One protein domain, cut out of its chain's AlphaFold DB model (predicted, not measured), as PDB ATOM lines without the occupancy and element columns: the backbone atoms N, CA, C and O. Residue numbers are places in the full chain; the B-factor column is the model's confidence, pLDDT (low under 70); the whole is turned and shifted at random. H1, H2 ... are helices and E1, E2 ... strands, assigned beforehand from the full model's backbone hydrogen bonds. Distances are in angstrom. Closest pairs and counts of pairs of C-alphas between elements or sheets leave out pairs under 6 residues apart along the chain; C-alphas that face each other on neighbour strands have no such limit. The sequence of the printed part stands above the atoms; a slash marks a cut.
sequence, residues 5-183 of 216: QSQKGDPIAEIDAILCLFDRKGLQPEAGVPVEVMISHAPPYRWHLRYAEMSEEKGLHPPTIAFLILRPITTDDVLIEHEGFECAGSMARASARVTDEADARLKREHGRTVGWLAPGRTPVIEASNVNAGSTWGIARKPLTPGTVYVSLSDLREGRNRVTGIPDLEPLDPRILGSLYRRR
ATOM      1  N   GLN A   5      47.857  18.558 -22.794       93.94
ATOM      2  CA  GLN A   5      46.968  18.701 -21.655       93.94
ATOM      3  C   GLN A   5      45.506  18.652 -22.119       93.94
ATOM      4  O   GLN A   5      45.067  19.512 -22.884       93.94
ATOM      5  N   SER A   6      44.725  17.668 -21.661       89.38
ATOM      6  CA  SER A   6      43.280  17.665 -21.924       89.38
ATOM      7  C   SER A   6      42.566  18.772 -21.140       89.38
ATOM      8  O   SER A   6      43.056  19.241 -20.112       89.38
ATOM      9  N   GLN A   7      41.341  19.114 -21.555       83.69
ATOM     10  CA  GLN A   7      40.475  20.058 -20.825       83.69
ATOM     11  C   GLN A   7      40.225  19.656 -19.361       83.69
ATOM     12  O   GLN A   7      39.864  20.500 -18.547       83.69
ATOM     13  N   LYS A   8      40.383  18.369 -19.029       83.00
ATOM     14  CA  LYS A   8      40.169  17.831 -17.681       83.00
ATOM     15  C   LYS A   8      41.442  17.745 -16.841       83.00
ATOM     16  O   LYS A   8      41.367  17.258 -15.721       83.00
ATOM     17  N   GLY A   9      42.593  18.177 -17.355       85.44
ATOM     18  CA  GLY A   9      43.853  18.088 -16.613       85.44
ATOM     19  C   GLY A   9      44.581  16.742 -16.739       85.44
ATOM     20  O   GLY A   9      45.717  16.636 -16.290       85.44
ATOM     21  N   ASP A  10      44.022  15.754 -17.443       88.19
ATOM     22  CA  ASP A  10      44.742  14.511 -17.763       88.19
ATOM     23  C   ASP A  10      45.633  14.703 -19.009       88.19
ATOM     24  O   ASP A  10      45.158  15.316 -19.980       88.19
ATOM     25  N   PRO A  11      46.875  14.178 -19.037       91.81
ATOM     26  CA  PRO A  11      47.670  14.132 -20.256       91.81
ATOM     27  C   PRO A  11      47.034  13.158 -21.254       91.81
ATOM     28  O   PRO A  11      46.551  12.082 -20.894       91.81
ATOM     29  N   ILE A  12      47.035  13.540 -22.525       93.25
ATOM     30  CA  ILE A  12      46.578  12.715 -23.648       93.25
ATOM     31  C   ILE A  12      47.567  12.846 -24.801       93.25
ATOM     32  O   ILE A  12      48.419  13.731 -24.797       93.25
ATOM     33  N   ALA A  13      47.469  11.981 -25.796       93.19
ATOM     34  CA  ALA A  13      48.264  12.092 -27.008       93.19
ATOM     35  C   ALA A  13      47.517  11.528 -28.219       93.19
ATOM     36  O   ALA A  13      46.386  11.054 -28.099       93.19
ATOM     37  N   GLU A  14      48.161  11.574 -29.380       89.69
ATOM     38  CA  GLU A  14      47.622  11.063 -30.633       89.69
ATOM     39  C   GLU A  14      48.691  10.247 -31.374       89.69
ATOM     40  O   GLU A  14      49.853  10.652 -31.428       89.69
ATOM     41  N   ILE A  15      48.293   9.099 -31.931       85.62
ATOM     42  CA  ILE A  15      49.084   8.292 -32.878       85.62
ATOM     43  C   ILE A  15      48.210   8.100 -34.108       85.62
ATOM     44  O   ILE A  15      47.134   7.531 -33.978       85.62
ATOM     45  N   ASP A  16      48.621   8.577 -35.281       82.50
ATOM     46  CA  ASP A  16      47.876   8.389 -36.538       82.50
ATOM     47  C   ASP A  16      46.370   8.730 -36.448       82.50
ATOM     48  O   ASP A  16      45.510   8.000 -36.945       82.50
ATOM     49  N   ALA A  17      46.027   9.854 -35.803       78.38
ATOM     50  CA  ALA A  17      44.643  10.268 -35.530       78.38
ATOM     51  C   ALA A  17      43.855   9.398 -34.535       78.38
ATOM     52  O   ALA A  17      42.637   9.545 -34.405       78.38
ATOM     53  N   ILE A  18      44.534   8.524 -33.793       81.44
ATOM     54  CA  ILE A  18      43.964   7.719 -32.714       81.44
ATOM     55  C   ILE A  18      44.208   8.417 -31.380       81.44
ATOM     56  O   ILE A  18      45.353   8.629 -30.972       81.44
ATOM     57  N   LEU A  19      43.121   8.713 -30.663       86.56
ATOM     58  CA  LEU A  19      43.191   9.243 -29.306       86.56
ATOM     59  C   LEU A  19      43.902   8.243 -28.395       86.56
ATOM     60  O   LEU A  19      43.509   7.083 -28.289       86.56
ATOM     61  N   CYS A  20      44.909   8.716 -27.684       90.12
ATOM     62  CA  CYS A  20      45.664   7.928 -26.734       90.12
ATOM     63  C   CYS A  20      45.540   8.527 -25.335       90.12
ATOM     64  O   CYS A  20      45.735   9.727 -25.133       90.12
ATOM     65  N   LEU A  21      45.214   7.682 -24.363       91.19
ATOM     66  CA  LEU A  21      45.124   8.040 -22.954       91.19
ATOM     67  C   LEU A  21      46.283   7.390 -22.208       91.19
ATOM     68  O   LEU A  21      46.616   6.239 -22.477       91.19
ATOM     69  N   PHE A  22      46.870   8.089 -21.246       91.00
ATOM     70  CA  PHE A  22      47.887   7.487 -20.390       91.00
ATOM     71  C   PHE A  22      47.240   6.618 -19.302       91.00
ATOM     72  O   PHE A  22      46.173   6.946 -18.773       91.00
ATOM     73  N   ASP A  23      47.860   5.479 -18.982       87.56
ATOM     74  CA  ASP A  23      47.404   4.598 -17.908       87.56
ATOM     75  C   ASP A  23      47.438   5.354 -16.580       87.56
ATOM     76  O   ASP A  23      48.504   5.677 -16.061       87.56
ATOM     77  N   ARG A  24      46.258   5.599 -16.005       83.44
ATOM     78  CA  ARG A  24      46.083   6.327 -14.740       83.44
ATOM     79  C   ARG A  24      46.746   5.655 -13.541       83.44
ATOM     80  O   ARG A  24      46.932   6.303 -12.518       83.44
ATOM     81  N   LYS A  25      47.042   4.354 -13.626       81.62
ATOM     82  CA  LYS A  25      47.754   3.621 -12.568       81.62
ATOM     83  C   LYS A  25      49.273   3.721 -12.703       81.62
ATOM     84  O   LYS A  25      49.976   3.319 -11.781       81.62
ATOM     85  N   GLY A  26      49.764   4.201 -13.843       81.88
ATOM     86  CA  GLY A  26      51.182   4.359 -14.131       81.88
ATOM     87  C   GLY A  26      51.687   5.783 -13.908       81.88
ATOM     88  O   GLY A  26      50.947   6.689 -13.516       81.88
ATOM     89  N   LEU A  27      52.977   5.965 -14.203       87.81
ATOM     90  CA  LEU A  27      53.622   7.272 -14.252       87.81
ATOM     91  C   LEU A  27      52.905   8.166 -15.273       87.81
ATOM     92  O   LEU A  27      52.746   7.775 -16.431       87.81
ATOM     93  N   GLN A  28      52.483   9.354 -14.842       92.81
ATOM     94  CA  GLN A  28      51.909  10.353 -15.739       92.81
ATOM     95  C   GLN A  28      53.036  11.199 -16.331       92.81
ATOM     96  O   GLN A  28      53.826  11.751 -15.560       92.81
ATOM     97  N   PRO A  29      53.145  11.305 -17.664       94.25
ATOM     98  CA  PRO A  29      54.132  12.183 -18.263       94.25
ATOM     99  C   PRO A  29      53.693  13.643 -18.142       94.25
ATOM    100  O   PRO A  29      52.500  13.957 -18.106       94.25
ATOM    101  N   GLU A  30      54.670  14.539 -18.125       94.06
ATOM    102  CA  GLU A  30      54.420  15.975 -18.161       94.06
ATOM    103  C   GLU A  30      53.937  16.405 -19.555       94.06
ATOM    104  O   GLU A  30      54.464  15.974 -20.585       94.06
ATOM    105  N   ALA A  31      52.910  17.257 -19.601       93.50
ATOM    106  CA  ALA A  31      52.400  17.788 -20.860       93.50
ATOM    107  C   ALA A  31      53.454  18.675 -21.545       93.50
ATOM    108  O   ALA A  31      54.119  19.484 -20.907       93.50
ATOM    109  N   GLY A  32      53.593  18.538 -22.863       94.31
ATOM    110  CA  GLY A  32      54.569  19.277 -23.666       94.31
ATOM    111  C   GLY A  32      55.982  18.685 -23.671       94.31
ATOM    112  O   GLY A  32      56.779  19.075 -24.522       94.31
ATOM    113  N   VAL A  33      56.287  17.715 -22.803       95.69
ATOM    114  CA  VAL A  33      57.600  17.058 -22.753       95.69
ATOM    115  C   VAL A  33      57.573  15.772 -23.586       95.69
ATOM    116  O   VAL A  33      56.768  14.882 -23.307       95.69
ATOM    117  N   PRO A  34      58.430  15.630 -24.614       94.56
ATOM    118  CA  PRO A  34      58.511  14.398 -25.386       94.56
ATOM    119  C   PRO A  34      58.855  13.194 -24.505       94.56
ATOM    120  O   PRO A  34      59.814  13.219 -23.739       94.56
ATOM    121  N   VAL A  35      58.083  12.123 -24.654       94.69
ATOM    122  CA  VAL A  35      58.235  10.868 -23.922       94.69
ATOM    123  C   VAL A  35      58.103   9.681 -24.873       94.69
ATOM    124  O   VAL A  35      57.322   9.704 -25.835       94.69
ATOM    125  N   GLU A  36      58.889   8.640 -24.625       94.56
ATOM    126  CA  GLU A  36      58.724   7.348 -25.282       94.56
ATOM    127  C   GLU A  36      57.613   6.558 -24.590       94.56
ATOM    128  O   GLU A  36      57.481   6.562 -23.364       94.56
ATOM    129  N   VAL A  37      56.774   5.897 -25.380       94.19
ATOM    130  CA  VAL A  37      55.565   5.236 -24.889       94.19
ATOM    131  C   VAL A  37      55.444   3.849 -25.488       94.19
ATOM    132  O   VAL A  37      55.878   3.611 -26.609       94.19
ATOM    133  N   MET A  38      54.784   2.963 -24.756       93.56
ATOM    134  CA  MET A  38      54.288   1.697 -25.282       93.56
ATOM    135  C   MET A  38      52.764   1.691 -25.280       93.56
ATOM    136  O   MET A  38      52.125   2.244 -24.376       93.56
ATOM    137  N   ILE A  39      52.176   0.997 -26.248       91.25
ATOM    138  CA  ILE A  39      50.754   0.670 -26.245       91.25
ATOM    139  C   ILE A  39      50.570  -0.515 -25.308       91.25
ATOM    140  O   ILE A  39      50.993  -1.636 -25.582       91.25
ATOM    141  N   SER A  40      49.964  -0.249 -24.161       88.25
ATOM    142  CA  SER A  40      49.808  -1.239 -23.095       88.25
ATOM    143  C   SER A  40      48.515  -2.034 -23.228       88.25
ATOM    144  O   SER A  40      48.487  -3.223 -22.935       88.25
ATOM    145  N   HIS A  41      47.436  -1.375 -23.654       79.38
ATOM    146  CA  HIS A  41      46.109  -1.960 -23.772       79.38
ATOM    147  C   HIS A  41      45.381  -1.281 -24.928       79.38
ATOM    148  O   HIS A  41      45.432  -0.055 -25.062       79.38
ATOM    149  N   ALA A  42      44.642  -2.059 -25.712       69.88
ATOM    150  CA  ALA A  42      43.554  -1.510 -26.496       69.88
ATOM    151  C   ALA A  42      42.231  -1.796 -25.778       69.88
ATOM    152  O   ALA A  42      42.143  -2.735 -24.980       69.88
ATOM    153  N   PRO A  43      41.191  -1.019 -26.086       61.44
ATOM    154  CA  PRO A  43      39.818  -1.414 -25.929       61.44
ATOM    155  C   PRO A  43      39.618  -2.900 -26.212       61.44
ATOM    156  O   PRO A  43      39.718  -3.291 -27.376       61.44
ATOM    157  N   PRO A  44      39.316  -3.762 -25.224       49.62
ATOM    158  CA  PRO A  44      38.761  -5.052 -25.585       49.62
ATOM    159  C   PRO A  44      37.477  -4.800 -26.388       49.62
ATOM    160  O   PRO A  44      36.688  -3.907 -26.076       49.62
ATOM    161  N   TYR A  45      37.220  -5.630 -27.396       45.84
ATOM    162  CA  TYR A  45      35.945  -5.630 -28.127       45.84
ATOM    163  C   TYR A  45      34.711  -5.713 -27.229       45.84
ATOM    164  O   TYR A  45      33.617  -5.304 -27.612       45.84
ATOM    165  N   ARG A  46      34.905  -6.244 -26.022       40.19
ATOM    166  CA  ARG A  46      33.960  -6.269 -24.917       40.19
ATOM    167  C   ARG A  46      34.688  -5.755 -23.685       40.19
ATOM    168  O   ARG A  46      35.372  -6.509 -22.999       40.19
ATOM    169  N   TRP A  47      34.610  -4.459 -23.429       45.50
ATOM    170  CA  TRP A  47      35.083  -3.895 -22.165       45.50
ATOM    171  C   TRP A  47      34.378  -4.555 -20.989       45.50
ATOM    172  O   TRP A  47      33.270  -5.048 -21.160       45.50
ATOM    173  N   HIS A  48      35.095  -4.600 -19.858       39.31
ATOM    174  CA  HIS A  48      34.710  -4.852 -18.460       39.31
ATOM    175  C   HIS A  48      33.330  -5.503 -18.217       39.31
ATOM    176  O   HIS A  48      32.344  -5.051 -18.768       39.31
ATOM    177  N   LEU A  49      33.185  -6.450 -17.279       39.75
ATOM    178  CA  LEU A  49      31.878  -7.067 -16.931       39.75
ATOM    179  C   LEU A  49      30.697  -6.068 -16.815       39.75
ATOM    180  O   LEU A  49      29.591  -6.380 -17.231       39.75
ATOM    181  N   ARG A  50      30.956  -4.834 -16.356       42.56
ATOM    182  CA  ARG A  50      29.971  -3.743 -16.240       42.56
ATOM    183  C   ARG A  50      29.678  -2.968 -17.526       42.56
ATOM    184  O   ARG A  50      28.714  -2.230 -17.564       42.56
ATOM    185  N   TYR A  51      30.507  -3.093 -18.551       42.84
ATOM    186  CA  TYR A  51      30.364  -2.470 -19.868       42.84
ATOM    187  C   TYR A  51      29.584  -3.367 -20.834       42.84
ATOM    188  O   TYR A  51      28.831  -2.863 -21.656       42.84
ATOM    189  N   ALA A  52      29.656  -4.695 -20.677       43.78
ATOM    190  CA  ALA A  52      28.646  -5.599 -21.243       43.78
ATOM    191  C   ALA A  52      27.231  -5.274 -20.716       43.78
ATOM    192  O   ALA A  52      26.232  -5.533 -21.383       43.78
ATOM    193  N   GLU A  53      27.148  -4.669 -19.527       47.25
ATOM    194  CA  GLU A  53      25.919  -4.121 -18.952       47.25
ATOM    195  C   GLU A  53      25.634  -2.674 -19.394       47.25
ATOM    196  O   GLU A  53      24.579  -2.154 -19.050       47.25
ATOM    197  N   MET A  54      26.525  -2.010 -20.137       46.38
ATOM    198  CA  MET A  54      26.297  -0.662 -20.662       46.38
ATOM    199  C   MET A  54      25.607  -0.756 -22.022       46.38
ATOM    200  O   MET A  54      26.228  -1.070 -23.035       46.38
ATOM    201  N   SER A  55      24.306  -0.486 -22.043       50.56
ATOM    202  CA  SER A  55      23.529  -0.271 -23.262       50.56
ATOM    203  C   SER A  55      22.849   1.094 -23.196       50.56
ATOM    204  O   SER A  55      22.642   1.638 -22.107       50.56
ATOM    205  N   GLU A  56      22.460   1.642 -24.352       47.88
ATOM    206  CA  GLU A  56      21.599   2.834 -24.383       47.88
ATOM    207  C   GLU A  56      20.293   2.592 -23.611       47.88
ATOM    208  O   GLU A  56      19.846   3.471 -22.879       47.88
ATOM    209  N   GLU A  57      19.756   1.366 -23.659       53.88
ATOM    210  CA  GLU A  57      18.595   0.936 -22.862       53.88
ATOM    211  C   GLU A  57      18.838   1.000 -21.344       53.88
ATOM    212  O   GLU A  57      17.890   1.124 -20.574       53.88
ATOM    213  N   LYS A  58      20.098   0.934 -20.899       53.03
ATOM    214  CA  LYS A  58      20.503   1.010 -19.487       53.03
ATOM    215  C   LYS A  58      21.076   2.377 -19.092       53.03
ATOM    216  O   LYS A  58      21.598   2.518 -17.989       53.03
ATOM    217  N   GLY A  59      21.000   3.385 -19.970       49.22
ATOM    218  CA  GLY A  59      21.443   4.757 -19.685       49.22
ATOM    219  C   GLY A  59      22.957   4.915 -19.502       49.22
ATOM    220  O   GLY A  59      23.419   5.914 -18.951       49.22
ATOM    221  N   LEU A  60      23.742   3.932 -19.944       50.41
ATOM    222  CA  LEU A  60      25.193   3.944 -19.841       50.41
ATOM    223  C   LEU A  60      25.786   3.900 -21.249       50.41
ATOM    224  O   LEU A  60      25.764   2.872 -21.922       50.41
ATOM    225  N   HIS A  61      26.296   5.042 -21.702       50.94
ATOM    226  CA  HIS A  61      26.808   5.194 -23.059       50.94
ATOM    227  C   HIS A  61      28.228   4.619 -23.167       50.94
ATOM    228  O   HIS A  61      29.136   5.129 -22.497       50.94
ATOM    229  N   PRO A  62      28.465   3.595 -24.006       50.22
ATOM    230  CA  PRO A  62      29.826   3.165 -24.289       50.22
ATOM    231  C   PRO A  62      30.607   4.331 -24.929       50.22
ATOM    232  O   PRO A  62      30.039   5.024 -25.777       50.22
ATOM    233  N   PRO A  63      31.886   4.587 -24.570       50.72
ATOM    234  CA  PRO A  63      32.743   5.529 -25.268       50.72
ATOM    235  C   PRO A  63      32.585   5.450 -26.788       50.72
ATOM    236  O   PRO A  63      32.840   4.433 -27.441       50.72
ATOM    237  N   THR A  64      32.134   6.568 -27.343       53.16
ATOM    238  CA  THR A  64      31.890   6.769 -28.770       53.16
ATOM    239  C   THR A  64      33.196   6.776 -29.567       53.16
ATOM    240  O   THR A  64      33.213   6.358 -30.724       53.16
ATOM    241  N   ILE A  65      34.309   7.138 -28.927       57.91
ATOM    242  CA  ILE A  65      35.644   7.231 -29.525       57.91
ATOM    243  C   ILE A  65      36.462   6.005 -29.110       57.91
ATOM    244  O   ILE A  65      36.567   5.696 -27.924       57.91
ATOM    245  N   ALA A  66      37.025   5.295 -30.086       65.56
ATOM    246  CA  ALA A  66      38.005   4.249 -29.819       65.56
ATOM    247  C   ALA A  66      39.356   4.913 -29.491       65.56
ATOM    248  O   ALA A  66      39.757   5.851 -30.176       65.56
ATOM    249  N   PHE A  67      40.018   4.474 -28.422       79.44
ATOM    250  CA  PHE A  67      41.262   5.069 -27.923       79.44
ATOM    251  C   PHE A  67      42.282   3.986 -27.583       79.44
ATOM    252  O   PHE A  67      41.890   2.846 -27.406       79.44
ATOM    253  N   LEU A  68      43.563   4.311 -27.448       87.25
ATOM    254  CA  LEU A  68      44.586   3.390 -26.935       87.25
ATOM    255  C   LEU A  68      45.018   3.800 -25.527       87.25
ATOM    256  O   LEU A  68      44.983   4.985 -25.195       87.25
ATOM    257  N   ILE A  69      45.415   2.833 -24.696       88.75
ATOM    258  CA  ILE A  69      46.051   3.124 -23.408       88.75
ATOM    259  C   ILE A  69      47.564   3.014 -23.557       88.75
ATOM    260  O   ILE A  69      48.106   1.940 -23.843       88.75
ATOM    261  N   LEU A  70      48.242   4.120 -23.289       92.00
ATOM    262  CA  LEU A  70      49.688   4.233 -23.313       92.00
ATOM    263  C   LEU A  70      50.274   4.169 -21.912       92.00
ATOM    264  O   LEU A  70      49.677   4.638 -20.945       92.00
ATOM    265  N   ARG A  71      51.495   3.656 -21.824       92.88
ATOM    266  CA  ARG A  71      52.339   3.785 -20.639       92.88
ATOM    267  C   ARG A  71      53.683   4.382 -21.060       92.88
ATOM    268  O   ARG A  71      54.226   3.918 -22.064       92.88
ATOM    269  N   PRO A  72      54.227   5.373 -20.334       95.31
ATOM    270  CA  PRO A  72      55.599   5.813 -20.555       95.31
ATOM    271  C   PRO A  72      56.576   4.654 -20.368       95.31
ATOM    272  O   PRO A  72      56.426   3.859 -19.435       95.31
ATOM    273  N   ILE A  73      57.558   4.561 -21.257       95.00
ATOM    274  CA  ILE A  73      58.658   3.608 -21.129       95.00
ATOM    275  C   ILE A  73      59.564   4.066 -19.989       95.00
ATOM    276  O   ILE A  73      59.877   5.249 -19.850       95.00
ATOM    277  N   THR A  74      59.966   3.119 -19.150       94.56
ATOM    278  CA  THR A  74      60.874   3.349 -18.027       94.56
ATOM    279  C   THR A  74      62.137   2.511 -18.182       94.56
ATOM    280  O   THR A  74      62.208   1.617 -19.019       94.56
ATOM    281  N   THR A  75      63.133   2.741 -17.329       93.88
ATOM    282  CA  THR A  75      64.362   1.929 -17.297       93.88
ATOM    283  C   THR A  75      64.129   0.478 -16.864       93.88
ATOM    284  O   THR A  75      65.038  -0.339 -16.981       93.88
ATOM    285  N   ASP A  76      62.953   0.152 -16.315       95.12
ATOM    286  CA  ASP A  76      62.575  -1.233 -16.009       95.12
ATOM    287  C   ASP A  76      61.984  -1.950 -17.230       95.12
ATOM    288  O   ASP A  76      61.728  -3.144 -17.157       95.12
ATOM    289  N   ASP A  77      61.770  -1.257 -18.349       95.38
ATOM    290  CA  ASP A  77      61.157  -1.822 -19.543       95.38
ATOM    291  C   ASP A  77      62.213  -2.117 -20.606       95.38
ATOM    292  O   ASP A  77      63.023  -1.262 -20.956       95.38
ATOM    293  N   VAL A  78      62.188  -3.333 -21.150       95.44
ATOM    294  CA  VAL A  78      63.112  -3.764 -22.204       95.44
ATOM    295  C   VAL A  78      62.337  -4.266 -23.412       95.44
ATOM    296  O   VAL A  78      61.332  -4.969 -23.276       95.44
ATOM    297  N   LEU A  79      62.809  -3.885 -24.598       94.94
ATOM    298  CA  LEU A  79      62.258  -4.339 -25.865       94.94
ATOM    299  C   LEU A  79      62.891  -5.679 -26.260       94.94
ATOM    300  O   LEU A  79      64.117  -5.822 -26.317       94.94
ATOM    301  N   ILE A  80      62.049  -6.667 -26.545       93.69
ATOM    302  CA  ILE A  80      62.469  -8.019 -26.912       93.69
ATOM    303  C   ILE A  80      61.767  -8.483 -28.181       93.69
ATOM    304  O   ILE A  80      60.615  -8.136 -28.436       93.69
ATOM    305  N   GLU A  81      62.479  -9.282 -28.967       93.62
ATOM    306  CA  GLU A  81      61.976  -9.866 -30.206       93.62
ATOM    307  C   GLU A  81      61.387 -11.250 -29.939       93.62
ATOM    308  O   GLU A  81      61.903 -12.022 -29.123       93.62
ATOM    309  N   HIS A  82      60.316 -11.581 -30.652       91.69
ATOM    310  CA  HIS A  82      59.682 -12.890 -30.574       91.69
ATOM    311  C   HIS A  82      59.308 -13.428 -31.956       91.69
ATOM    312  O   HIS A  82      59.014 -12.680 -32.889       91.69
ATOM    313  N   GLU A  83      59.215 -14.750 -32.061       88.31
ATOM    314  CA  GLU A  83      58.884 -15.465 -33.299       88.31
ATOM    315  C   GLU A  83      57.391 -15.389 -33.662       88.31
ATOM    316  O   GLU A  83      56.997 -15.797 -34.749       88.31
ATOM    317  N   GLY A  84      56.558 -14.837 -32.776       82.94
ATOM    318  CA  GLY A  84      55.117 -14.664 -32.976       82.94
ATOM    319  C   GLY A  84      54.306 -15.455 -31.959       82.94
ATOM    320  O   GLY A  84      54.832 -16.349 -31.297       82.94
ATOM    321  N   PHE A  85      53.025 -15.119 -31.816       80.50
ATOM    322  CA  PHE A  85      52.135 -15.805 -30.882       80.50
ATOM    323  C   PHE A  85      51.498 -17.038 -31.526       80.50
ATOM    324  O   PHE A  85      51.058 -17.021 -32.678       80.50
ATOM    325  N   GLU A  86      51.403 -18.111 -30.749       75.25
ATOM    326  CA  GLU A  86      50.653 -19.316 -31.078       75.25
ATOM    327  C   GLU A  86      49.634 -19.643 -29.984       75.25
ATOM    328  O   GLU A  86      49.901 -19.458 -28.798       75.25
ATOM    329  N   CYS A  87      48.458 -20.134 -30.382       71.62
ATOM    330  CA  CYS A  87      47.441 -20.666 -29.479       71.62
ATOM    331  C   CYS A  87      47.418 -22.193 -29.557       71.62
ATOM    332  O   CYS A  87      47.345 -22.763 -30.645       71.62
ATOM    333  N   ALA A  88      47.398 -22.864 -28.404       59.50
ATOM    334  CA  ALA A  88      47.243 -24.314 -28.337       59.50
ATOM    335  C   ALA A  88      45.928 -24.727 -27.653       59.50
ATOM    336  O   ALA A  88      45.699 -24.411 -26.485       59.50
ATOM    337  N   GLY A  89      45.116 -25.519 -28.365       54.84
ATOM    338  CA  GLY A  89      43.964 -26.248 -27.822       54.84
ATOM    339  C   GLY A  89      42.676 -25.430 -27.682       54.84
ATOM    340  O   GLY A  89      42.645 -24.224 -27.889       54.84
ATOM    341  N   SER A  90      41.594 -26.105 -27.281       52.47
ATOM    342  CA  SER A  90      40.250 -25.524 -27.100       52.47
ATOM    343  C   SER A  90      40.140 -24.517 -25.945       52.47
ATOM    344  O   SER A  90      39.149 -23.797 -25.848       52.47
ATOM    345  N   MET A  91      41.161 -24.440 -25.084       50.34
ATOM    346  CA  MET A  91      41.305 -23.459 -24.007       50.34
ATOM    347  C   MET A  91      42.516 -22.575 -24.318       50.34
ATOM    348  O   MET A  91      43.614 -22.824 -23.825       50.34
ATOM    349  N   ALA A  92      42.326 -21.591 -25.195       56.59
ATOM    350  CA  ALA A  92      43.380 -20.772 -25.793       56.59
ATOM    351  C   ALA A  92      44.336 -20.144 -24.755       56.59
ATOM    352  O   ALA A  92      44.039 -19.112 -24.152       56.59
ATOM    353  N   ARG A  93      45.514 -20.747 -24.563       63.81
ATOM    354  CA  ARG A  93      46.681 -20.073 -23.980       63.81
ATOM    355  C   ARG A  93      47.570 -19.641 -25.138       63.81
ATOM    356  O   ARG A  93      48.184 -20.492 -25.774       63.81
ATOM    357  N   ALA A  94      47.573 -18.343 -25.429       77.31
ATOM    358  CA  ALA A  94      48.473 -17.759 -26.412       77.31
ATOM    359  C   ALA A  94      49.867 -17.581 -25.794       77.31
ATOM    360  O   ALA A  94      49.982 -17.034 -24.693       77.31
ATOM    361  N   SER A  95      50.912 -18.010 -26.493       85.00
ATOM    362  CA  SER A  95      52.302 -17.772 -26.097       85.00
ATOM    363  C   SER A  95      53.187 -17.491 -27.302       85.00
ATOM    364  O   SER A  95      52.940 -18.030 -28.375       85.00
ATOM    365  N   ALA A  96      54.223 -16.678 -27.120       87.38
ATOM    366  CA  ALA A  96      55.227 -16.401 -28.141       87.38
ATOM    367  C   ALA A  96      56.613 -16.846 -27.687       87.38
ATOM    368  O   ALA A  96      56.984 -16.608 -26.536       87.38
ATOM    369  N   ARG A  97      57.379 -17.473 -28.582       90.56
ATOM    370  CA  ARG A  97      58.779 -17.819 -28.322       90.56
ATOM    371  C   ARG A  97      59.658 -16.587 -28.513       90.56
ATOM    372  O   ARG A  97      59.558 -15.921 -29.538       90.56
ATOM    373  N   VAL A  98      60.507 -16.291 -27.535       93.12
ATOM    374  CA  VAL A  98      61.548 -15.259 -27.650       93.12
ATOM    375  C   VAL A  98      62.626 -15.765 -28.607       93.12
ATOM    376  O   VAL A  98      62.985 -16.941 -28.539       93.12
ATOM    377  N   THR A  99      63.129 -14.906 -29.497       94.06
ATOM    378  CA  THR A  99      64.208 -15.308 -30.413       94.06
ATOM    379  C   THR A  99      65.459 -15.687 -29.619       94.06
ATOM    380  O   THR A  99      65.742 -15.101 -28.572       94.06
ATOM    381  N   ASP A 100      66.236 -16.654 -30.114       94.69
ATOM    382  CA  ASP A 100      67.440 -17.113 -29.407       94.69
ATOM    383  C   ASP A 100      68.447 -15.961 -29.192       94.69
ATOM    384  O   ASP A 100      69.101 -15.881 -28.151       94.69
ATOM    385  N   GLU A 101      68.521 -15.017 -30.139       95.56
ATOM    386  CA  GLU A 101      69.338 -13.804 -30.019       95.56
ATOM    387  C   GLU A 101      68.831 -12.859 -28.920       95.56
ATOM    388  O   GLU A 101      69.626 -12.393 -28.097       95.56
ATOM    389  N   ALA A 102      67.521 -12.595 -28.861       94.56
ATOM    390  CA  ALA A 102      66.944 -11.740 -27.829       94.56
ATOM    391  C   ALA A 102      67.064 -12.371 -26.434       94.56
ATOM    392  O   ALA A 102      67.375 -11.664 -25.474       94.56
ATOM    393  N   ASP A 103      66.890 -13.689 -26.312       95.75
ATOM    394  CA  ASP A 103      67.046 -14.402 -25.040       95.75
ATOM    395  C   ASP A 103      68.514 -14.401 -24.575       95.75
ATOM    396  O   ASP A 103      68.807 -14.127 -23.408       95.75
ATOM    397  N   ALA A 104      69.466 -14.599 -25.495       95.75
ATOM    398  CA  ALA A 104      70.894 -14.484 -25.202       95.75
ATOM    399  C   ALA A 104      71.290 -13.056 -24.788       95.75
ATOM    400  O   ALA A 104      72.066 -12.878 -23.841       95.75
ATOM    401  N   ARG A 105      70.741 -12.034 -25.461       95.19
ATOM    402  CA  ARG A 105      70.921 -10.617 -25.112       95.19
ATOM    403  C   ARG A 105      70.407 -10.330 -23.704       95.19
ATOM    404  O   ARG A 105      71.158  -9.819 -22.876       95.19
ATOM    405  N   LEU A 106      69.181 -10.750 -23.404       94.31
ATOM    406  CA  LEU A 106      68.557 -10.579 -22.095       94.31
ATOM    407  C   LEU A 106      69.356 -11.277 -20.983       94.31
ATOM    408  O   LEU A 106      69.548 -10.721 -19.898       94.31
ATOM    409  N   LYS A 107      69.896 -12.467 -21.265       95.12
ATOM    410  CA  LYS A 107      70.753 -13.196 -20.326       95.12
ATOM    411  C   LYS A 107      72.042 -12.442 -20.038       95.12
ATOM    412  O   LYS A 107      72.451 -12.370 -18.882       95.12
ATOM    413  N   ARG A 108      72.677 -11.880 -21.066       96.06
ATOM    414  CA  ARG A 108      73.924 -11.121 -20.930       96.06
ATOM    415  C   ARG A 108      73.722  -9.808 -20.174       96.06
ATOM    416  O   ARG A 108      74.535  -9.480 -19.319       96.06
ATOM    417  N   GLU A 109      72.660  -9.070 -20.483       94.38
ATOM    418  CA  GLU A 109      72.440  -7.711 -19.967       94.38
ATOM    419  C   GLU A 109      71.715  -7.690 -18.618       94.38
ATOM    420  O   GLU A 109      71.959  -6.813 -17.791       94.38
ATOM    421  N   HIS A 110      70.860  -8.681 -18.359       92.56
ATOM    422  CA  HIS A 110      69.998  -8.706 -17.176       92.56
ATOM    423  C   HIS A 110      70.069 -10.015 -16.380       92.56
ATOM    424  O   HIS A 110      69.372 -10.157 -15.375       92.56
ATOM    425  N   GLY A 111      70.892 -10.981 -16.803       91.88
ATOM    426  CA  GLY A 111      71.066 -12.255 -16.100       91.88
ATOM    427  C   GLY A 111      69.851 -13.183 -16.179       91.88
ATOM    428  O   GLY A 111      69.700 -14.055 -15.322       91.88
ATOM    429  N   ARG A 112      68.949 -12.993 -17.154       89.56
ATOM    430  CA  ARG A 112      67.670 -13.717 -17.247       89.56
ATOM    431  C   ARG A 112      67.439 -14.350 -18.614       89.56
ATOM    432  O   ARG A 112      67.792 -13.783 -19.633       89.56
ATOM    433  N   THR A 113      66.790 -15.509 -18.594       91.62
ATOM    434  CA  THR A 113      66.234 -16.179 -19.779       91.62
ATOM    435  C   THR A 113      64.728 -16.261 -19.593       91.62
ATOM    436  O   THR A 113      64.253 -16.431 -18.466       91.62
ATOM    437  N   VAL A 114      63.989 -16.081 -20.675       90.06
ATOM    438  CA  VAL A 114      62.527 -16.031 -20.692       90.06
ATOM    439  C   VAL A 114      61.982 -17.219 -21.465       90.06
ATOM    440  O   VAL A 114      61.084 -17.902 -20.969       90.06
ATOM    441  N   GLY A 115      62.529 -17.478 -22.658       91.19
ATOM    442  CA  GLY A 115      62.099 -18.532 -23.581       91.19
ATOM    443  C   GLY A 115      60.712 -18.301 -24.196       91.19
ATOM    444  O   GLY A 115      60.582 -18.258 -25.415       91.19
ATOM    445  N   TRP A 116      59.680 -18.120 -23.368       91.19
ATOM    446  CA  TRP A 116      58.288 -17.950 -23.787       91.19
ATOM    447  C   TRP A 116      57.594 -16.795 -23.065       91.19
ATOM    448  O   TRP A 116      57.777 -16.602 -21.864       91.19
ATOM    449  N   LEU A 117      56.742 -16.075 -23.792       90.25
ATOM    450  CA  LEU A 117      55.966 -14.930 -23.321       90.25
ATOM    451  C   LEU A 117      54.471 -15.191 -23.415       90.25
ATOM    452  O   LEU A 117      53.972 -15.609 -24.456       90.25
ATOM    453  N   ALA A 118      53.736 -14.841 -22.365       87.81
ATOM    454  CA  ALA A 118      52.290 -14.670 -22.437       87.81
ATOM    455  C   ALA A 118      51.932 -13.248 -22.918       87.81
ATOM    456  O   ALA A 118      52.650 -12.299 -22.599       87.81
ATOM    457  N   PRO A 119      50.786 -13.037 -23.588       79.69
ATOM    458  CA  PRO A 119      50.359 -11.711 -24.044       79.69
ATOM    459  C   PRO A 119      49.975 -10.759 -22.899       79.69
ATOM    460  O   PRO A 119      49.686  -9.601 -23.140       79.69
ATOM    461  N   GLY A 120      49.932 -11.187 -21.634       81.56
ATOM    462  CA  GLY A 120      49.608 -10.278 -20.527       81.56
ATOM    463  C   GLY A 120      48.262  -9.566 -20.724       81.56
ATOM    464  O   GLY A 120      47.224 -10.218 -20.808       81.56
ATOM    465  N   ARG A 121      48.280  -8.228 -20.758       73.31
ATOM    466  CA  ARG A 121      47.097  -7.395 -21.040       73.31
ATOM    467  C   ARG A 121      47.196  -6.600 -22.352       73.31
ATOM    468  O   ARG A 121      46.329  -5.767 -22.623       73.31
ATOM    469  N   THR A 122      48.236  -6.851 -23.143       74.31
ATOM    470  CA  THR A 122      48.435  -6.151 -24.413       74.31
ATOM    471  C   THR A 122      47.460  -6.651 -25.484       74.31
ATOM    472  O   THR A 122      47.090  -7.828 -25.480       74.31
ATOM    473  N   PRO A 123      47.018  -5.773 -26.403       67.88
ATOM    474  CA  PRO A 123      46.137  -6.093 -27.532       67.88
ATOM    475  C   PRO A 123      46.849  -6.850 -28.666       67.88
ATOM    476  O   PRO A 123      46.664  -6.550 -29.845       67.88
ATOM    477  N   VAL A 124      47.666  -7.830 -28.295       66.25
ATOM    478  CA  VAL A 124      48.309  -8.761 -29.220       66.25
ATOM    479  C   VAL A 124      47.237  -9.530 -29.994       66.25
ATOM    480  O   VAL A 124      46.185  -9.874 -29.451       66.25
ATOM    481  N   ILE A 125      47.524  -9.782 -31.271       65.56
ATOM    482  CA  ILE A 125      46.647 -10.444 -32.244       65.56
ATOM    483  C   ILE A 125      45.986 -11.706 -31.674       65.56
ATOM    484  O   ILE A 125      46.642 -12.558 -31.070       65.56
ATOM    485  N   GLU A 126      44.680 -11.856 -31.933       57.41
ATOM    486  CA  GLU A 126      43.976 -13.123 -31.750       57.41
ATOM    487  C   GLU A 126      44.672 -14.196 -32.597       57.41
ATOM    488  O   GLU A 126      44.577 -14.207 -33.829       57.41
ATOM    489  N   ALA A 127      45.387 -15.109 -31.938       55.69
ATOM    490  CA  ALA A 127      46.000 -16.235 -32.617       55.69
ATOM    491  C   ALA A 127      44.888 -17.189 -33.085       55.69
ATOM    492  O   ALA A 127      44.438 -18.087 -32.378       55.69
ATOM    493  N   SER A 128      44.418 -16.956 -34.311       53.19
ATOM    494  CA  SER A 128      43.339 -17.682 -34.998       53.19
ATOM    495  C   SER A 128      43.725 -19.120 -35.379       53.19
ATOM    496  O   SER A 128      42.935 -19.857 -35.965       53.19
ATOM    497  N   ASN A 129      44.918 -19.562 -34.976       56.25
ATOM    498  CA  ASN A 129      45.438 -20.911 -35.149       56.25
ATOM    499  C   ASN A 129      45.079 -21.859 -33.986       56.25
ATOM    500  O   ASN A 129      45.743 -22.877 -33.822       56.25
ATOM    501  N   VAL A 130      44.009 -21.576 -33.231       50.34
ATOM    502  CA  VAL A 130      43.544 -22.307 -32.027       50.34
ATOM    503  C   VAL A 130      43.429 -23.835 -32.219       50.34
ATOM    504  O   VAL A 130      43.473 -24.593 -31.253       50.34
ATOM    505  N   ASN A 131      43.343 -24.307 -33.469       50.66
ATOM    506  CA  ASN A 131      43.303 -25.729 -33.816       50.66
ATOM    507  C   ASN A 131      44.424 -26.201 -34.772       50.66
ATOM    508  O   ASN A 131      44.389 -27.344 -35.230       50.66
ATOM    509  N   ALA A 132      45.410 -25.362 -35.104       51.31
ATOM    510  CA  ALA A 132      46.539 -25.784 -35.932       51.31
ATOM    511  C   ALA A 132      47.346 -26.876 -35.202       51.31
ATOM    512  O   ALA A 132      47.699 -26.755 -34.024       51.31
ATOM    513  N   GLY A 133      47.605 -27.981 -35.893       60.88
ATOM    514  CA  GLY A 133      48.193 -29.199 -35.346       60.88
ATOM    515  C   GLY A 133      47.254 -30.397 -35.479       60.88
ATOM    516  O   GLY A 133      46.690 -30.638 -36.543       60.88
ATOM    517  N   SER A 134      47.095 -31.155 -34.393       52.84
ATOM    518  CA  SER A 134      46.472 -32.488 -34.359       52.84
ATOM    519  C   SER A 134      45.034 -32.565 -34.880       52.84
ATOM    520  O   SER A 134      44.635 -33.609 -35.380       52.84
ATOM    521  N   THR A 135      44.255 -31.485 -34.769       55.66
ATOM    522  CA  THR A 135      42.833 -31.481 -35.147       55.66
ATOM    523  C   THR A 135      42.622 -31.312 -36.656       55.66
ATOM    524  O   THR A 135      41.654 -31.842 -37.188       55.66
ATOM    525  N   TRP A 136      43.521 -30.606 -37.353       58.22
ATOM    526  CA  TRP A 136      43.370 -30.296 -38.788       58.22
ATOM    527  C   TRP A 136      44.573 -30.702 -39.652       58.22
ATOM    528  O   TRP A 136      44.567 -30.453 -40.852       58.22
ATOM    529  N   GLY A 137      45.625 -31.287 -39.068       63.25
ATOM    530  CA  GLY A 137      46.849 -31.666 -39.787       63.25
ATOM    531  C   GLY A 137      47.659 -30.479 -40.325       63.25
ATOM    532  O   GLY A 137      48.557 -30.661 -41.142       63.25
ATOM    533  N   ILE A 138      47.349 -29.254 -39.889       63.88
ATOM    534  CA  ILE A 138      48.008 -28.026 -40.351       63.88
ATOM    535  C   ILE A 138      49.216 -27.748 -39.457       63.88
ATOM    536  O   ILE A 138      49.091 -27.766 -38.234       63.88
ATOM    537  N   ALA A 139      50.374 -27.451 -40.048       62.78
ATOM    538  CA  ALA A 139      51.550 -27.035 -39.288       62.78
ATOM    539  C   ALA A 139      51.230 -25.799 -38.430       62.78
ATOM    540  O   ALA A 139      50.672 -24.818 -38.930       62.78
ATOM    541  N   ARG A 140      51.601 -25.838 -37.144       62.47
ATOM    542  CA  ARG A 140      51.564 -24.643 -36.293       62.47
ATOM    543  C   ARG A 140      52.487 -23.603 -36.912       62.47
ATOM    544  O   ARG A 140      53.666 -23.869 -37.123       62.47
ATOM    545  N   LYS A 141      51.926 -22.447 -37.251       60.91
ATOM    546  CA  LYS A 141      52.682 -21.290 -37.719       60.91
ATOM    547  C   LYS A 141      52.526 -20.188 -36.676       60.91
ATOM    548  O   LYS A 141      51.374 -19.823 -36.404       60.91
ATOM    549  N   PRO A 142      53.632 -19.699 -36.092       61.59
ATOM    550  CA  PRO A 142      53.619 -18.483 -35.297       61.59
ATOM    551  C   PRO A 142      53.000 -17.358 -36.120       61.59
ATOM    552  O   PRO A 142      53.297 -17.211 -37.310       61.59
ATOM    553  N   LEU A 143      52.099 -16.600 -35.506       63.75
ATOM    554  CA  LEU A 143      51.512 -15.433 -36.143       63.75
ATOM    555  C   LEU A 143      52.286 -14.194 -35.697       63.75
ATOM    556  O   LEU A 143      52.457 -13.965 -34.499       63.75
ATOM    557  N   THR A 144      52.726 -13.419 -36.689       63.84
ATOM    558  CA  THR A 144      53.228 -12.045 -36.540       63.84
ATOM    559  C   THR A 144      54.440 -11.942 -35.604       63.84
ATOM    560  O   THR A 144      54.302 -11.528 -34.451       63.84
ATOM    561  N   PRO A 145      55.642 -12.343 -36.066       74.69
ATOM    562  CA  PRO A 145      56.873 -12.011 -35.356       74.69
ATOM    563  C   PRO A 145      56.975 -10.496 -35.195       74.69
ATOM    564  O   PRO A 145      56.464  -9.735 -36.018       74.69
ATOM    565  N   GLY A 146      57.617 -10.059 -34.122       87.12
ATOM    566  CA  GLY A 146      57.659  -8.643 -33.807       87.12
ATOM    567  C   GLY A 146      58.409  -8.355 -32.525       87.12
ATOM    568  O   GLY A 146      59.130  -9.205 -31.993       87.12
ATOM    569  N   THR A 147      58.230  -7.130 -32.047       90.94
ATOM    570  CA  THR A 147      58.885  -6.632 -30.843       90.94
ATOM    571  C   THR A 147      57.863  -6.246 -29.788       90.94
ATOM    572  O   THR A 147      56.776  -5.753 -30.086       90.94
ATOM    573  N   VAL A 148      58.198  -6.511 -28.531       92.81
ATOM    574  CA  VAL A 148      57.326  -6.252 -27.384       92.81
ATOM    575  C   VAL A 148      58.135  -5.742 -26.210       92.81
ATOM    576  O   VAL A 148      59.297  -6.102 -26.037       92.81
ATOM    577  N   TYR A 149      57.503  -4.934 -25.367       94.69
ATOM    578  CA  TYR A 149      58.074  -4.536 -24.090       94.69
ATOM    579  C   TYR A 149      57.731  -5.545 -23.005       94.69
ATOM    580  O   TYR A 149      56.572  -5.951 -22.853       94.69
ATOM    581  N   VAL A 150      58.729  -5.880 -22.197       94.56
ATOM    582  CA  VAL A 150      58.561  -6.605 -20.937       94.56
ATOM    583  C   VAL A 150      59.166  -5.810 -19.794       94.56
ATOM    584  O   VAL A 150      60.169  -5.119 -19.964       94.56
ATOM    585  N   SER A 151      58.561  -5.935 -18.620       94.88
ATOM    586  CA  SER A 151      59.090  -5.356 -17.392       94.88
ATOM    587  C   SER A 151      60.114  -6.298 -16.757       94.88
ATOM    588  O   SER A 151      59.830  -7.464 -16.472       94.88
ATOM    589  N   LEU A 152      61.312  -5.784 -16.492       95.19
ATOM    590  CA  LEU A 152      62.378  -6.498 -15.801       95.19
ATOM    591  C   LEU A 152      61.953  -6.884 -14.381       95.19
ATOM    592  O   LEU A 152      62.328  -7.962 -13.922       95.19
ATOM    593  N   SER A 153      61.165  -6.062 -13.681       94.12
ATOM    594  CA  SER A 153      60.600  -6.441 -12.379       94.12
ATOM    595  C   SER A 153      59.644  -7.633 -12.490       94.12
ATOM    596  O   SER A 153      59.804  -8.595 -11.737       94.12
ATOM    597  N   ASP A 154      58.756  -7.655 -13.488       92.94
ATOM    598  CA  ASP A 154      57.913  -8.824 -13.776       92.94
ATOM    599  C   ASP A 154      58.758 -10.079 -14.050       92.94
ATOM    600  O   ASP A 154      58.499 -11.136 -13.467       92.94
ATOM    601  N   LEU A 155      59.819  -9.965 -14.855       92.81
ATOM    602  CA  LEU A 155      60.727 -11.084 -15.126       92.81
ATOM    603  C   LEU A 155      61.472 -11.564 -13.872       92.81
ATOM    604  O   LEU A 155      61.653 -12.768 -13.679       92.81
ATOM    605  N   ARG A 156      61.898 -10.650 -12.989       93.31
ATOM    606  CA  ARG A 156      62.549 -11.005 -11.716       93.31
ATOM    607  C   ARG A 156      61.617 -11.808 -10.808       93.31
ATOM    608  O   ARG A 156      62.099 -12.691 -10.101       93.31
ATOM    609  N   GLU A 157      60.317 -11.531 -10.870       92.44
ATOM    610  CA  GLU A 157      59.255 -12.247 -10.155       92.44
ATOM    611  C   GLU A 157      58.784 -13.529 -10.873       92.44
ATOM    612  O   GLU A 157      57.851 -14.190 -10.416       92.44
ATOM    613  N   GLY A 158      59.406 -13.901 -11.998       89.56
ATOM    614  CA  GLY A 158      59.039 -15.088 -12.779       89.56
ATOM    615  C   GLY A 158      57.758 -14.921 -13.603       89.56
ATOM    616  O   GLY A 158      57.162 -15.909 -14.037       89.56
ATOM    617  N   ARG A 159      57.304 -13.681 -13.820       91.38
ATOM    618  CA  ARG A 159      56.143 -13.361 -14.656       91.38
ATOM    619  C   ARG A 159      56.595 -13.058 -16.082       91.38
ATOM    620  O   ARG A 159      56.857 -11.914 -16.435       91.38
ATOM    621  N   ASN A 160      56.604 -14.080 -16.932       92.44
ATOM    622  CA  ASN A 160      56.973 -13.937 -18.342       92.44
ATOM    623  C   ASN A 160      55.769 -13.479 -19.178       92.44
ATOM    624  O   ASN A 160      55.081 -14.283 -19.811       92.44
ATOM    625  N   ARG A 161      55.469 -12.181 -19.142       90.44
ATOM    626  CA  ARG A 161      54.334 -11.598 -19.865       90.44
ATOM    627  C   ARG A 161      54.700 -10.282 -20.531       90.44
ATOM    628  O   ARG A 161      55.489  -9.511 -19.998       90.44
ATOM    629  N   VAL A 162      54.058 -10.011 -21.658       91.31
ATOM    630  CA  VAL A 162      54.176  -8.732 -22.352       91.31
ATOM    631  C   VAL A 162      53.495  -7.621 -21.555       91.31
ATOM    632  O   VAL A 162      52.389  -7.791 -21.029       91.31
ATOM    633  N   THR A 163      54.163  -6.474 -21.488       91.44
ATOM    634  CA  THR A 163      53.679  -5.256 -20.832       91.44
ATOM    635  C   THR A 163      53.111  -4.241 -21.827       91.44
ATOM    636  O   THR A 163      52.194  -3.496 -21.482       91.44
ATOM    637  N   GLY A 164      53.609  -4.232 -23.064       91.12
ATOM    638  CA  GLY A 164      53.089  -3.405 -24.149       91.12
ATOM    639  C   GLY A 164      53.801  -3.667 -25.474       91.12
ATOM    640  O   GLY A 164      54.722  -4.477 -25.534       91.12
ATOM    641  N   ILE A 165      53.372  -2.980 -26.527       91.38
ATOM    642  CA  ILE A 165      53.970  -3.029 -27.870       91.38
ATOM    643  C   ILE A 165      54.442  -1.629 -28.295       91.38
ATOM    644  O   ILE A 165      53.897  -0.641 -27.788       91.38
ATOM    645  N   PRO A 166      55.454  -1.519 -29.172       90.19
ATOM    646  CA  PRO A 166      55.998  -0.224 -29.584       90.19
ATOM    647  C   PRO A 166      55.147   0.502 -30.632       90.19
ATOM    648  O   PRO A 166      55.194   1.726 -30.718       90.19
ATOM    649  N   ASP A 167      54.367  -0.230 -31.419       85.94
ATOM    650  CA  ASP A 167      53.748   0.250 -32.649       85.94
ATOM    651  C   ASP A 167      52.344  -0.330 -32.873       85.94
ATOM    652  O   ASP A 167      51.829  -1.143 -32.105       85.94
ATOM    653  N   LEU A 168      51.676   0.168 -33.915       83.12
ATOM    654  CA  LEU A 168      50.323  -0.250 -34.277       83.12
ATOM    655  C   LEU A 168      50.304  -1.535 -35.111       83.12
ATOM    656  O   LEU A 168      49.271  -2.198 -35.145       83.12
ATOM    657  N   GLU A 169      51.402  -1.886 -35.784       80.69
ATOM    658  CA  GLU A 169      51.477  -3.064 -36.664       80.69
ATOM    659  C   GLU A 169      51.128  -4.385 -35.954       80.69
ATOM    660  O   GLU A 169      50.399  -5.191 -36.537       80.69
ATOM    661  N   PRO A 170      51.542  -4.612 -34.690       75.38
ATOM    662  CA  PRO A 170      51.204  -5.824 -33.952       75.38
ATOM    663  C   PRO A 170      49.778  -5.832 -33.384       75.38
ATOM    664  O   PRO A 170      49.408  -6.802 -32.718       75.38
ATOM    665  N   LEU A 171      48.976  -4.778 -33.589       75.50
ATOM    666  CA  LEU A 171      47.575  -4.761 -33.167       75.50
ATOM    667  C   LEU A 171      46.715  -5.641 -34.074       75.50
ATOM    668  O   LEU A 171      46.891  -5.690 -35.290       75.50
ATOM    669  N   ASP A 172      45.700  -6.276 -33.483       73.00
ATOM    670  CA  ASP A 172      44.682  -7.000 -34.246       73.00
ATOM    671  C   ASP A 172      44.088  -6.095 -35.359       73.00
ATOM    672  O   ASP A 172      43.615  -4.988 -35.069       73.00
ATOM    673  N   PRO A 173      44.060  -6.539 -36.634       71.06
ATOM    674  CA  PRO A 173      43.519  -5.758 -37.747       71.06
ATOM    675  C   PRO A 173      42.064  -5.344 -37.565       71.06
ATOM    676  O   PRO A 173      41.631  -4.315 -38.087       71.06
ATOM    677  N   ARG A 174      41.277  -6.127 -36.823       68.38
ATOM    678  CA  ARG A 174      39.937  -5.714 -36.433       68.38
ATOM    679  C   ARG A 174      40.059  -4.467 -35.558       68.38
ATOM    680  O   ARG A 174      39.278  -3.534 -35.776       68.38
ATOM    681  N   ILE A 175      40.957  -4.455 -34.553       72.44
ATOM    682  CA  ILE A 175      41.085  -3.358 -33.569       72.44
ATOM    683  C   ILE A 175      41.445  -2.095 -34.333       72.44
ATOM    684  O   ILE A 175      40.710  -1.109 -34.245       72.44
ATOM    685  N   LEU A 176      42.467  -2.178 -35.186       73.00
ATOM    686  CA  LEU A 176      42.836  -1.126 -36.131       73.00
ATOM    687  C   LEU A 176      41.646  -0.699 -36.994       73.00
ATOM    688  O   LEU A 176      41.288   0.473 -37.040       73.00
ATOM    689  N   GLY A 177      40.952  -1.649 -37.615       66.44
ATOM    690  CA  GLY A 177      39.769  -1.386 -38.424       66.44
ATOM    691  C   GLY A 177      38.641  -0.690 -37.658       66.44
ATOM    692  O   GLY A 177      37.903   0.085 -38.258       66.44
ATOM    693  N   SER A 178      38.493  -0.926 -36.354       68.94
ATOM    694  CA  SER A 178      37.516  -0.242 -35.500       68.94
ATOM    695  C   SER A 178      37.954   1.175 -35.125       68.94
ATOM    696  O   SER A 178      37.117   2.081 -35.117       68.94
ATOM    697  N   LEU A 179      39.257   1.371 -34.894       70.94
ATOM    698  CA  LEU A 179      39.877   2.675 -34.660       70.94
ATOM    699  C   LEU A 179      39.722   3.559 -35.909       70.94
ATOM    700  O   LEU A 179      39.268   4.695 -35.805       70.94
ATOM    701  N   TYR A 180      39.953   2.999 -37.103       69.00
ATOM    702  CA  TYR A 180      39.815   3.711 -38.377       69.00
ATOM    703  C   TYR A 180      38.361   3.901 -38.843       69.00
ATOM    704  O   TYR A 180      38.012   4.984 -39.309       69.00
ATOM    705  N   ARG A 181      37.468   2.902 -38.729       58.19
ATOM    706  CA  ARG A 181      36.077   3.016 -39.236       58.19
ATOM    707  C   ARG A 181      35.246   4.068 -38.507       58.19
ATOM    708  O   ARG A 181      34.388   4.696 -39.123       58.19
ATOM    709  N   ARG A 182      35.508   4.307 -37.219       55.97
ATOM    710  CA  ARG A 182      34.806   5.344 -36.442       55.97
ATOM    711  C   ARG A 182      35.188   6.777 -36.843       55.97
ATOM    712  O   ARG A 182      34.497   7.705 -36.442       55.97
ATOM    713  N   ARG A 183      36.213   6.947 -37.686       50.38
ATOM    714  CA  ARG A 183      36.611   8.220 -38.310       50.38
ATOM    715  C   ARG A 183      35.726   8.614 -39.499       50.38
ATOM    716  O   ARG A 183      35.639   9.793 -39.817       50.38
TER     717      ARG A 183
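AT A GLANCE: This is residues 5 to 183 of the 216 residues of an uncharacterized protein of Methylobacterium sp. TER-1 (UniProt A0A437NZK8). With little regular structure, two small, strongly twisted sheets sit side by side among long loops; H1 covers part of the second, H3 grazes the first. Mixed sheet E1 E2 E4 E3 neighbours antiparallel E6 E5 E7. Of 179 printed residues, 70 are in three named helices and seven strands, order E1 E2 E3 E4 E5 E6 H1 E7 H2 H3, class mixed. The whole is compact, radius of gyration 17.9 A, spans 47 by 41 by 28 A.

IN THESE COORDINATES: Find E1, residues 11 to 15, from C-alpha 11 at (47.670, 14.132, -20.256); E2 is 18 to 22, E4 67 to 72, E3 37 to 41. E5, 77 to 88, 27.9 A, bends 75 degrees at 81, between E6, 93 to 98, and E7, 146 to 151. H1 is 100 to 110, 15.1 A; H2 152 to 156; H3 173 to 181, ending at C-alpha (36.077, 3.016, -39.236).

HOW THE PARTS SIT: Look at parallel E2 and E4: N 21 and O 68, 2.8 A. In E5 and E7, antiparallel, N 78 and O 150 are 2.9 A apart. H1 is on that sheet, height 8.1 A. Helices H1, H2 and H3 have every O i to N i+4 pair within hydrogen-bond range.

THE WHOLE: The printed part has no cut; long links include H1 to E7. Confidence is low, for instance, at residues 42 to 66 and 123 to 144.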